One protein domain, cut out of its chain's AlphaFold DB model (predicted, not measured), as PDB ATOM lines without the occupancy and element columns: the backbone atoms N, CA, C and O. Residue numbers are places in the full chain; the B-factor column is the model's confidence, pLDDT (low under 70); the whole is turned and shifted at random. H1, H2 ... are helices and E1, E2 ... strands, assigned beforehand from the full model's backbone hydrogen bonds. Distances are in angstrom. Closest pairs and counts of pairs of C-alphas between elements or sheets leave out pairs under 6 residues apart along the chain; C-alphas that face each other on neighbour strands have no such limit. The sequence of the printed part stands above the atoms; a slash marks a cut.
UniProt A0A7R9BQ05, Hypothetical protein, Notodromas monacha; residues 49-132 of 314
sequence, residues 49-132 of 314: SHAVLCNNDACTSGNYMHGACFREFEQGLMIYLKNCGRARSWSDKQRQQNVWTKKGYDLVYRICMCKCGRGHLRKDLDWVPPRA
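Overview. This is residues 49 to 132 of the 314 residues of the protein "Hypothetical protein" of Notodromas monacha (UniProt A0A7R9BQ05). A small three-stranded sheet forms one end, and the long helix H1 runs from it to the other end, where short helices H2 and H3 pack on its residues 77 to 81. The 84 printed residues, class mixed, run E1 E2 H1 H2 H3 E3; the sheet, E2 E1 E3, is antiparallel. The whole is compact, with radius of gyration of the C-alphas 13.0 A and spans 37 by 32 by 19 A.

Along the chain. E1, residues 49 to 54, begins at C-alpha (-48.258, 2.581, 21.594) and spans 16.0 A. E2 is 64 to 66, H1 67 to 83 (24.8 A), H2 92 to 98, H3 102 to 108, and E3 121 to 123, ending at C-alpha (-42.074, 11.914, 18.474).

Arrangement. E1 pairs with E2, a hairpin (N 50 to O 65, 2.8 A), and with E3 (N 53 to O 122, 2.8 A). H1 is on the sheet, height 13.0 A. H1 touches H3, about perpendicular at 87 degrees, closest C-alphas Leu 77 and Val 108, 6.6 A. Every O i to N i+4 pair is within hydrogen-bond range in H1 and H2, 2 of 3 in H3.

Size, cuts and confidence. The printed part has no cut; H3 to E3 is a long link. Residues 62 and 126 to 132 have pLDDT under 70.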
ATOM      1  N   SER A  49     -48.327   1.692  22.756       74.06
ATOM      2  CA  SER A  49     -48.258   2.581  21.594       74.06
ATOM      3  C   SER A  49     -47.285   3.733  21.886       74.06
ATOM      4  O   SER A  49     -46.803   3.864  23.005       74.06
ATOM      5  N   HIS A  50     -46.894   4.510  20.886       83.06
ATOM      6  CA  HIS A  50     -46.204   5.791  21.025       83.06
ATOM      7  C   HIS A  50     -46.922   6.773  20.110       83.06
ATOM      8  O   HIS A  50     -47.219   6.416  18.966       83.06
ATOM      9  N   ALA A  51     -47.206   7.979  20.597       83.94
ATOM     10  CA  ALA A  51     -47.772   9.014  19.748       83.94
ATOM     11  C   ALA A  51     -46.680   9.687  18.896       83.94
ATOM     12  O   ALA A  51     -45.540   9.897  19.338       83.94
ATOM     13  N   VAL A  52     -47.018   9.926  17.633       85.62
ATOM     14  CA  VAL A  52     -46.138  10.493  16.618       85.62
ATOM     15  C   VAL A  52     -46.934  11.529  15.836       85.62
ATOM     16  O   VAL A  52     -47.948  11.198  15.225       85.62
ATOM     17  N   LEU A  53     -46.461  12.773  15.823       86.50
ATOM     18  CA  LEU A  53     -47.102  13.874  15.109       86.50
ATOM     19  C   LEU A  53     -46.494  14.057  13.734       86.50
ATOM     20  O   LEU A  53     -45.273  14.044  13.565       86.50
ATOM     21  N   CYS A  54     -47.341  14.327  12.752       89.88
ATOM     22  CA  CYS A  54     -46.887  14.877  11.489       89.88
ATOM     23  C   CYS A  54     -46.796  16.403  11.589       89.88
ATOM     24  O   CYS A  54     -47.665  17.046  12.163       89.88
ATOM     25  N   ASN A  55     -45.779  17.002  10.971       88.12
ATOM     26  CA  ASN A  55     -45.704  18.461  10.826       88.12
ATOM     27  C   ASN A  55     -46.779  19.038   9.877       88.12
ATOM     28  O   ASN A  55     -46.917  20.251   9.785       88.12
ATOM     29  N   ASN A  56     -47.472  18.205   9.099       87.12
ATOM     30  CA  ASN A  56     -48.551  18.649   8.221       87.12
ATOM     31  C   ASN A  56     -49.893  18.540   8.961       87.12
ATOM     32  O   ASN A  56     -50.339  17.422   9.209       87.12
ATOM     33  N   ASP A  57     -50.549  19.667   9.252       84.94
ATOM     34  CA  ASP A  57     -51.866  19.707   9.912       84.94
ATOM     35  C   ASP A  57     -52.975  19.020   9.099       84.94
ATOM     36  O   ASP A  57     -53.892  18.432   9.660       84.94
ATOM     37  N   ALA A  58     -52.870  19.014   7.766       83.44
ATOM     38  CA  ALA A  58     -53.828  18.326   6.896       83.44
ATOM     39  C   ALA A  58     -53.570  16.807   6.784       83.44
ATOM     40  O   ALA A  58     -54.079  16.147   5.876       83.44
ATOM     41  N   CYS A  59     -52.711  16.239   7.634       85.00
ATOM     42  CA  CYS A  59     -52.371  14.823   7.601       85.00
ATOM     43  C   CYS A  59     -53.455  13.978   8.283       85.00
ATOM     44  O   CYS A  59     -53.648  14.061   9.488       85.00
ATOM     45  N   THR A  60     -54.100  13.094   7.521       80.94
ATOM     46  CA  THR A  60     -55.061  12.105   8.045       80.94
ATOM     47  C   THR A  60     -54.420  10.758   8.382       80.94
ATOM     48  O   THR A  60     -55.089   9.848   8.867       80.94
ATOM     49  N   SER A  61     -53.121  10.593   8.117       74.19
ATOM     50  CA  SER A  61     -52.388   9.390   8.513       74.19
ATOM     51  C   SER A  61     -52.275   9.336  10.039       74.19
ATOM     52  O   SER A  61     -51.923  10.338  10.652       74.19
ATOM     53  N   GLY A  62     -52.588   8.183  10.638       68.12
ATOM     54  CA  GLY A  62     -52.746   8.031  12.090       68.12
ATOM     55  C   GLY A  62     -51.549   8.484  12.940       68.12
ATOM     56  O   GLY A  62     -50.397   8.381  12.526       68.12
ATOM     57  N   ASN A  63     -51.850   8.929  14.165       81.12
ATOM     58  CA  ASN A  63     -50.910   9.555  15.109       81.12
ATOM     59  C   ASN A  63     -50.198   8.565  16.048       81.12
ATOM     60  O   ASN A  63     -49.635   8.972  17.059       81.12
ATOM     61  N   TYR A  64     -50.266   7.257  15.779       83.88
ATOM     62  CA  TYR A  64     -49.790   6.227  16.703       83.88
ATOM     63  C   TYR A  64     -48.937   5.174  15.998       83.88
ATOM     64  O   TYR A  64     -49.289   4.682  14.928       83.88
ATOM     65  N   MET A  65     -47.833   4.789  16.640       82.38
ATOM     66  CA  MET A  65     -46.999   3.643  16.269       82.38
ATOM     67  C   MET A  65     -46.965   2.624  17.409       82.38
ATOM     68  O   MET A  65     -47.029   2.990  18.582       82.38
ATOM     69  N   HIS A  66     -46.815   1.335  17.094       83.88
ATOM     70  CA  HIS A  66     -46.524   0.325  18.113       83.88
ATOM     71  C   HIS A  66     -45.168   0.597  18.771       83.88
ATOM     72  O   HIS A  66     -44.233   1.052  18.118       83.88
ATOM     73  N   GLY A  67     -45.017   0.250  20.047       83.06
ATOM     74  CA  GLY A  67     -43.764   0.440  20.774       83.06
ATOM     75  C   GLY A  67     -42.602  -0.388  20.234       83.06
ATOM     76  O   GLY A  67     -41.466   0.071  20.304       83.06
ATOM     77  N   ALA A  68     -42.865  -1.565  19.659       83.38
ATOM     78  CA  ALA A  68     -41.844  -2.349  18.962       83.38
ATOM     79  C   ALA A  68     -41.364  -1.623  17.691       83.38
ATOM     80  O   ALA A  68     -40.182  -1.303  17.578       83.38
ATOM     81  N   CYS A  69     -42.296  -1.236  16.812       85.00
ATOM     82  CA  CYS A  69     -41.998  -0.486  15.587       85.00
ATOM     83  C   CYS A  69     -41.310   0.858  15.882       85.00
ATOM     84  O   CYS A  69     -40.396   1.271  15.173       85.00
ATOM     85  N   PHE A  70     -41.723   1.547  16.949       87.06
ATOM     86  CA  PHE A  70     -41.122   2.814  17.352       87.06
ATOM     87  C   PHE A  70     -39.659   2.647  17.791       87.06
ATOM     88  O   PHE A  70     -38.818   3.472  17.441       87.06
ATOM     89  N   ARG A  71     -39.326   1.563  18.507       86.75
ATOM     90  CA  ARG A  71     -37.939   1.261  18.898       86.75
ATOM     91  C   ARG A  71     -37.052   0.970  17.691       86.75
ATOM     92  O   ARG A  71     -35.921   1.444  17.657       86.75
ATOM     93  N   GLU A  72     -37.544   0.220  16.708       88.56
ATOM     94  CA  GLU A  72     -36.807  -0.042  15.462       88.56
ATOM     95  C   GLU A  72     -36.579   1.241  14.665       88.56
ATOM     96  O   GLU A  72     -35.459   1.515  14.226       88.56
ATOM     97  N   PHE A  73     -37.614   2.076  14.554       88.44
ATOM     98  CA  PHE A  73     -37.507   3.390  13.932       88.44
ATOM     99  C   PHE A  73     -36.443   4.253  14.623       88.44
ATOM    100  O   PHE A  73     -35.535   4.763  13.966       88.44
ATOM    101  N   GLU A  74     -36.489   4.357  15.954       90.75
ATOM    102  CA  GLU A  74     -35.519   5.116  16.746       90.75
ATOM    103  C   GLU A  74     -34.087   4.581  16.596       90.75
ATOM    104  O   GLU A  74     -33.145   5.364  16.442       90.75
ATOM    105  N   GLN A  75     -33.903   3.260  16.559       90.50
ATOM    106  CA  GLN A  75     -32.601   2.655  16.276       90.50
ATOM    107  C   GLN A  75     -32.092   3.010  14.873       90.50
ATOM    108  O   GLN A  75     -30.912   3.332  14.717       90.50
ATOM    109  N   GLY A  76     -32.968   3.036  13.866       90.56
ATOM    110  CA  GLY A  76     -32.636   3.517  12.524       90.56
ATOM    111  C   GLY A  76     -32.143   4.969  12.530       90.56
ATOM    112  O   GLY A  76     -31.108   5.279  11.930       90.56
ATOM    113  N   LEU A  77     -32.814   5.848  13.285       91.62
ATOM    114  CA  LEU A  77     -32.380   7.240  13.470       91.62
ATOM    115  C   LEU A  77     -31.021   7.327  14.181       91.62
ATOM    116  O   LEU A  77     -30.169   8.127  13.785       91.62
ATOM    117  N   MET A  78     -30.782   6.486  15.194       91.00
ATOM    118  CA  MET A  78     -29.497   6.407  15.897       91.00
ATOM    119  C   MET A  78     -28.359   6.011  14.961       91.00
ATOM    120  O   MET A  78     -27.319   6.672  14.961       91.00
ATOM    121  N   ILE A  79     -28.556   4.975  14.142       91.25
ATOM    122  CA  ILE A  79     -27.574   4.504  13.156       91.25
ATOM    123  C   ILE A  79     -27.284   5.597  12.123       91.25
ATOM    124  O   ILE A  79     -26.118   5.874  11.825       91.25
ATOM    125  N   TYR A  80     -28.324   6.264  11.620       90.31
ATOM    126  CA  TYR A  80     -28.166   7.367  10.677       90.31
ATOM    127  C   TYR A  80     -27.365   8.527  11.282       90.31
ATOM    128  O   TYR A  80     -26.417   9.020  10.663       90.31
ATOM    129  N   LEU A  81     -27.668   8.919  12.525       90.94
ATOM    130  CA  LEU A  81     -26.926   9.954  13.248       90.94
ATOM    131  C   LEU A  81     -25.453   9.590  13.458       90.94
ATOM    132  O   LEU A  81     -24.613  10.491  13.429       90.94
ATOM    133  N   LYS A  82     -25.102   8.301  13.602       89.00
ATOM    134  CA  LYS A  82     -23.687   7.885  13.686       89.00
ATOM    135  C   LYS A  82     -22.904   8.236  12.426       89.00
ATOM    136  O   LYS A  82     -21.729   8.583  12.511       89.00
ATOM    137  N   ASN A  83     -23.561   8.179  11.273       87.94
ATOM    138  CA  ASN A  83     -22.939   8.413   9.974       87.94
ATOM    139  C   ASN A  83     -23.116   9.861   9.478       87.94
ATOM    140  O   ASN A  83     -22.383  10.290   8.579       87.94
ATOM    141  N   CYS A  84     -24.023  10.635  10.082       86.88
ATOM    142  CA  CYS A  84     -24.334  12.013   9.707       86.88
ATOM    143  C   CYS A  84     -23.284  13.007  10.231       86.88
ATOM    144  O   CYS A  84     -23.026  13.079  11.430       86.88
ATOM    145  N   GLY A  85     -22.688  13.795   9.326       84.38
ATOM    146  CA  GLY A  85     -21.467  14.584   9.556       84.38
ATOM    147  C   GLY A  85     -21.391  15.305  10.907       84.38
ATOM    148  O   GLY A  85     -20.521  14.995  11.716       84.38
ATOM    149  N   ARG A  86     -22.326  16.222  11.187       88.00
ATOM    150  CA  ARG A  86     -22.329  17.038  12.419       88.00
ATOM    151  C   ARG A  86     -22.554  16.224  13.704       88.00
ATOM    152  O   ARG A  86     -22.102  16.645  14.762       88.00
ATOM    153  N   ALA A  87     -23.219  15.072  13.616       89.31
ATOM    154  CA  ALA A  87     -23.507  14.186  14.748       89.31
ATOM    155  C   ALA A  87     -22.437  13.093  14.964       89.31
ATOM    156  O   ALA A  87     -22.515  12.326  15.931       89.31
ATOM    157  N   ARG A  88     -21.398  13.029  14.114       89.00
ATOM    158  CA  ARG A  88     -20.278  12.079  14.265       89.00
ATOM    159  C   ARG A  88     -19.492  12.292  15.557       89.00
ATOM    160  O   ARG A  88     -19.088  11.310  16.164       89.00
ATOM    161  N   SER A  89     -19.334  13.541  15.994       90.62
ATOM    162  CA  SER A  89     -18.632  13.898  17.237       90.62
ATOM    163  C   SER A  89     -19.472  13.708  18.502       90.62
ATOM    164  O   SER A  89     -18.967  13.892  19.607       90.62
ATOM    165  N   TRP A  90     -20.754  13.356  18.369       90.75
ATOM    166  CA  TRP A  90     -21.613  13.094  19.520       90.75
ATOM    167  C   TRP A  90     -21.382  11.676  20.041       90.75
ATOM    168  O   TRP A  90     -21.338  10.718  19.267       90.75
ATOM    169  N   SER A  91     -21.307  11.533  21.363       93.06
ATOM    170  CA  SER A  91     -21.390  10.227  22.024       93.06
ATOM    171  C   SER A  91     -22.763   9.583  21.803       93.06
ATOM    172  O   SER A  91     -23.754  10.271  21.549       93.06
ATOM    173  N   ASP A  92     -22.859   8.262  21.957       91.00
ATOM    174  CA  ASP A  92     -24.141   7.557  21.823       91.00
ATOM    175  C   ASP A  92     -25.193   8.066  22.823       91.00
ATOM    176  O   ASP A  92     -26.349   8.265  22.454       91.00
ATOM    177  N   LYS A  93     -24.781   8.403  24.056       90.38
ATOM    178  CA  LYS A  93     -25.669   9.033  25.048       90.38
ATOM    179  C   LYS A  93     -26.199  10.386  24.561       90.38
ATOM    180  O   LYS A  93     -27.388  10.664  24.688       90.38
ATOM    181  N   GLN A  94     -25.339  11.212  23.961       92.38
ATOM    182  CA  GLN A  94     -25.746  12.504  23.400       92.38
ATOM    183  C   GLN A  94     -26.652  12.348  22.179       92.38
ATOM    184  O   GLN A  94     -27.555  13.161  22.005       92.38
ATOM    185  N   ARG A  95     -26.446  11.331  21.334       93.38
ATOM    186  CA  ARG A  95     -27.339  11.054  20.198       93.38
ATOM    187  C   ARG A  95     -28.732  10.691  20.687       93.38
ATOM    188  O   ARG A  95     -29.688  11.324  20.254       93.38
ATOM    189  N   GLN A  96     -28.824   9.779  21.651       90.56
ATOM    190  CA  GLN A  96     -30.096   9.360  22.233       90.56
ATOM    191  C   GLN A  96     -30.840  10.519  22.909       90.56
ATOM    192  O   GLN A  96     -32.056  10.630  22.800       90.56
ATOM    193  N   GLN A  97     -30.116  11.421  23.576       90.25
ATOM    194  CA  GLN A  97     -30.721  12.593  24.204       90.25
ATOM    195  C   GLN A  97     -31.163  13.650  23.180       90.25
ATOM    196  O   GLN A  97     -32.217  14.257  23.341       90.25
ATOM    197  N   ASN A  98     -30.366  13.892  22.134       90.44
ATOM    198  CA  ASN A  98     -30.610  14.984  21.191       90.44
ATOM    199  C   ASN A  98     -31.506  14.606  20.009       90.44
ATOM    200  O   ASN A  98     -31.997  15.517  19.346       90.44
ATOM    201  N   VAL A  99     -31.729  13.320  19.729       90.81
ATOM    202  CA  VAL A  99     -32.469  12.851  18.540       90.81
ATOM    203  C   VAL A  99     -33.852  13.477  18.400       90.81
ATOM    204  O   VAL A  99     -34.203  13.928  17.314       90.81
ATOM    205  N   TRP A 100     -34.586  13.596  19.506       89.81
ATOM    206  CA  TRP A 100     -35.918  14.204  19.547       89.81
ATOM    207  C   TRP A 100     -35.901  15.688  19.930       89.81
ATOM    208  O   TRP A 100     -36.946  16.322  20.017       89.81
ATOM    209  N   THR A 101     -34.719  16.269  20.145       91.25
ATOM    210  CA  THR A 101     -34.565  17.721  20.307       91.25
ATOM    211  C   THR A 101     -34.457  18.385  18.942       91.25
ATOM    212  O   THR A 101     -34.077  17.749  17.960       91.25
ATOM    213  N   LYS A 102     -34.655  19.705  18.893       88.38
ATOM    214  CA  LYS A 102     -34.450  20.503  17.675       88.38
ATOM    215  C   LYS A 102     -33.101  20.219  16.985       88.38
ATOM    216  O   LYS A 102     -33.053  20.078  15.773       88.38
ATOM    217  N   LYS A 103     -32.013  20.056  17.754       88.62
ATOM    218  CA  LYS A 103     -30.649  19.863  17.220       88.62
ATOM    219  C   LYS A 103     -30.460  18.536  16.483       88.62
ATOM    220  O   LYS A 103     -29.771  18.507  15.469       88.62
ATOM    221  N   GLY A 104     -30.987  17.444  17.033       90.62
ATOM    222  CA  GLY A 104     -30.882  16.124  16.409       90.62
ATOM    223  C   GLY A 104     -31.924  15.942  15.315       90.62
ATOM    224  O   GLY A 104     -31.593  15.428  14.248       90.62
ATOM    225  N   TYR A 105     -33.139  16.443  15.542       90.44
ATOM    226  CA  TYR A 105     -34.249  16.311  14.608       90.44
ATOM    227  C   TYR A 105     -33.958  16.953  13.245       90.44
ATOM    228  O   TYR A 105     -34.191  16.326  12.217       90.44
ATOM    229  N   ASP A 106     -33.348  18.143  13.214       91.56
ATOM    230  CA  ASP A 106     -32.926  18.823  11.974       91.56
ATOM    231  C   ASP A 106     -31.931  18.014  11.116       91.56
ATOM    232  O   ASP A 106     -31.746  18.295   9.935       91.56
ATOM    233  N   LEU A 107     -31.274  16.996  11.678       91.56
ATOM    234  CA  LEU A 107     -30.390  16.112  10.916       91.56
ATOM    235  C   LEU A 107     -31.133  14.904  10.346       91.56
ATOM    236  O   LEU A 107     -30.744  14.396   9.298       91.56
ATOM    237  N   VAL A 108     -32.179  14.444  11.030       91.50
ATOM    238  CA  VAL A 108     -32.921  13.225  10.681       91.50
ATOM    239  C   VAL A 108     -34.259  13.501   9.998       91.50
ATOM    240  O   VAL A 108     -34.848  12.576   9.455       91.50
ATOM    241  N   TYR A 109     -34.745  14.747   9.957       89.44
ATOM    242  CA  TYR A 109     -36.086  15.055   9.444       89.44
ATOM    243  C   TYR A 109     -36.328  14.495   8.036       89.44
ATOM    244  O   TYR A 109     -37.406  13.978   7.778       89.44
ATOM    245  N   ARG A 110     -35.308  14.507   7.162       88.88
ATOM    246  CA  ARG A 110     -35.402  13.989   5.784       88.88
ATOM    247  C   ARG A 110     -35.698  12.498   5.706       88.88
ATOM    248  O   ARG A 110     -36.269  12.060   4.719       88.88
ATOM    249  N   ILE A 111     -35.265  11.731   6.703       87.50
ATOM    250  CA  ILE A 111     -35.559  10.300   6.785       87.50
ATOM    251  C   ILE A 111     -36.831  10.054   7.605       87.50
ATOM    252  O   ILE A 111     -37.508   9.063   7.404       87.50
ATOM    253  N   CYS A 112     -37.249  10.980   8.465       90.31
ATOM    254  CA  CYS A 112     -38.513  10.887   9.198       90.31
ATOM    255  C   CYS A 112     -39.731  11.250   8.324       90.31
ATOM    256  O   CYS A 112     -40.500  12.135   8.691       90.31
ATOM    257  N   MET A 113     -39.921  10.613   7.169       87.50
ATOM    258  CA  MET A 113     -41.045  10.907   6.271       87.50
ATOM    259  C   MET A 113     -42.362  10.337   6.812       87.50
ATOM    260  O   MET A 113     -42.434   9.180   7.220       87.50
ATOM    261  N   CYS A 114     -43.422  11.145   6.807       87.56
ATOM    262  CA  CYS A 114     -44.763  10.671   7.135       87.56
ATOM    263  C   CYS A 114     -45.386   9.923   5.947       87.56
ATOM    264  O   CYS A 114     -45.139  10.274   4.793       87.56
ATOM    265  N   LYS A 115     -46.273   8.958   6.230       83.19
ATOM    266  CA  LYS A 115     -47.068   8.227   5.224       83.19
ATOM    267  C   LYS A 115     -47.841   9.142   4.270       83.19
ATOM    268  O   LYS A 115     -48.077   8.772   3.129       83.19
ATOM    269  N   CYS A 116     -48.212  10.346   4.710       84.38
ATOM    270  CA  CYS A 116     -48.894  11.316   3.857       84.38
ATOM    271  C   CYS A 116     -48.008  11.891   2.736       84.38
ATOM    272  O   CYS A 116     -48.508  12.628   1.890       84.38
ATOM    273  N   GLY A 117     -46.692  11.635   2.756       84.81
ATOM    274  CA  GLY A 117     -45.722  12.094   1.755       84.81
ATOM    275  C   GLY A 117     -45.444  13.602   1.757       84.81
ATOM    276  O   GLY A 117     -44.539  14.057   1.065       84.81
ATOM    277  N   ARG A 118     -46.198  14.390   2.536       86.25
ATOM    278  CA  ARG A 118     -46.140  15.865   2.565       86.25
ATOM    279  C   ARG A 118     -45.550  16.442   3.850       86.25
ATOM    280  O   ARG A 118     -45.414  17.654   3.971       86.25
ATOM    281  N   GLY A 119     -45.226  15.600   4.826       88.38
ATOM    282  CA  GLY A 119     -44.745  16.039   6.129       88.38
ATOM    283  C   GLY A 119     -43.726  15.088   6.735       88.38
ATOM    284  O   GLY A 119     -43.445  14.015   6.201       88.38
ATOM    285  N   HIS A 120     -43.190  15.504   7.878       89.38
ATOM    286  CA  HIS A 120     -42.194  14.752   8.628       89.38
ATOM    287  C   HIS A 120     -42.753  14.366   9.998       89.38
ATOM    288  O   HIS A 120     -43.459  15.158  10.626       89.38
ATOM    289  N   LEU A 121     -42.440  13.151  10.441       90.19
ATOM    290  CA  LEU A 121     -42.855  12.592  11.724       90.19
ATOM    291  C   LEU A 121     -41.994  13.161  12.855       90.19
ATOM    292  O   LEU A 121     -40.771  13.230  12.725       90.19
ATOM    293  N   ARG A 122     -42.615  13.532  13.973       88.88
ATOM    294  CA  ARG A 122     -41.990  13.925  15.240       88.88
ATOM    295  C   ARG A 122     -42.518  13.030  16.349       88.88
ATOM    296  O   ARG A 122     -43.705  12.737  16.392       88.88
ATOM    297  N   LYS A 123     -41.645  12.614  17.262       87.25
ATOM    298  CA  LYS A 123     -42.074  11.914  18.474       87.25
ATOM    299  C   LYS A 123     -42.811  12.888  19.391       87.25
ATOM    300  O   LYS A 123     -42.255  13.939  19.710       87.25
ATOM    301  N   ASP A 124     -43.966  12.476  19.902       79.25
ATOM    302  CA  ASP A 124     -44.562  13.131  21.059       79.25
ATOM    303  C   ASP A 124     -43.762  12.807  22.317       79.25
ATOM    304  O   ASP A 124     -43.612  11.654  22.745       79.25
ATOM    305  N   LEU A 125     -43.176  13.849  22.894       72.12
ATOM    306  CA  LEU A 125     -42.467  13.766  24.168       72.12
ATOM    307  C   LEU A 125     -43.450  13.764  25.344       72.12
ATOM    308  O   LEU A 125     -43.160  13.132  26.357       72.12
ATOM    309  N   ASP A 126     -44.618  14.384  25.167       68.00
ATOM    310  CA  ASP A 126     -45.627  14.562  26.214       68.00
ATOM    311  C   ASP A 126     -46.628  13.402  26.302       68.00
ATOM    312  O   ASP A 126     -47.395  13.304  27.261       68.00
ATOM    313  N   TRP A 127     -46.623  12.485  25.329       67.38
ATOM    314  CA  TRP A 127     -47.502  11.324  25.372       67.38
ATOM    315  C   TRP A 127     -46.988  10.308  26.392       67.38
ATOM    316  O   TRP A 127     -45.983   9.620  26.193       67.38
ATOM    317  N   VAL A 128     -47.701  10.222  27.512       59.22
ATOM    318  CA  VAL A 128     -47.463   9.230  28.555       59.22
ATOM    319  C   VAL A 128     -48.426   8.067  28.313       59.22
ATOM    320  O   VAL A 128     -49.638   8.281  28.371       59.22
ATOM    321  N   PRO A 129     -47.940   6.834  28.069       58.78
ATOM    322  CA  PRO A 129     -48.829   5.690  27.916       58.78
ATOM    323  C   PRO A 129     -49.696   5.546  29.177       58.78
ATOM    324  O   PRO A 129     -49.159   5.676  30.282       58.78
ATOM    325  N   PRO A 130     -50.997   5.211  29.065       56.75
ATOM    326  CA  PRO A 130     -51.906   5.101  30.215       56.75
ATOM    327  C   PRO A 130     -51.365   4.241  31.373       56.75
ATOM    328  O   PRO A 130     -51.580   4.531  32.549       56.75
ATOM    329  N   ARG A 131     -50.555   3.219  31.061       55.16
ATOM    330  CA  ARG A 131     -49.907   2.348  32.055       55.16
ATOM    331  C   ARG A 131     -48.827   3.052  32.894       55.16
ATOM    332  O   ARG A 131     -48.587   2.657  34.031       55.16
ATOM    333  N   ALA A 132     -48.171   4.079  32.355       56.00
ATOM    334  CA  ALA A 132     -47.174   4.875  33.071       56.00
ATOM    335  C   ALA A 132     -47.812   5.963  33.951       56.00
ATOM    336  O   ALA A 132     -47.255   6.279  35.001       56.00
TER     337      ALA A 132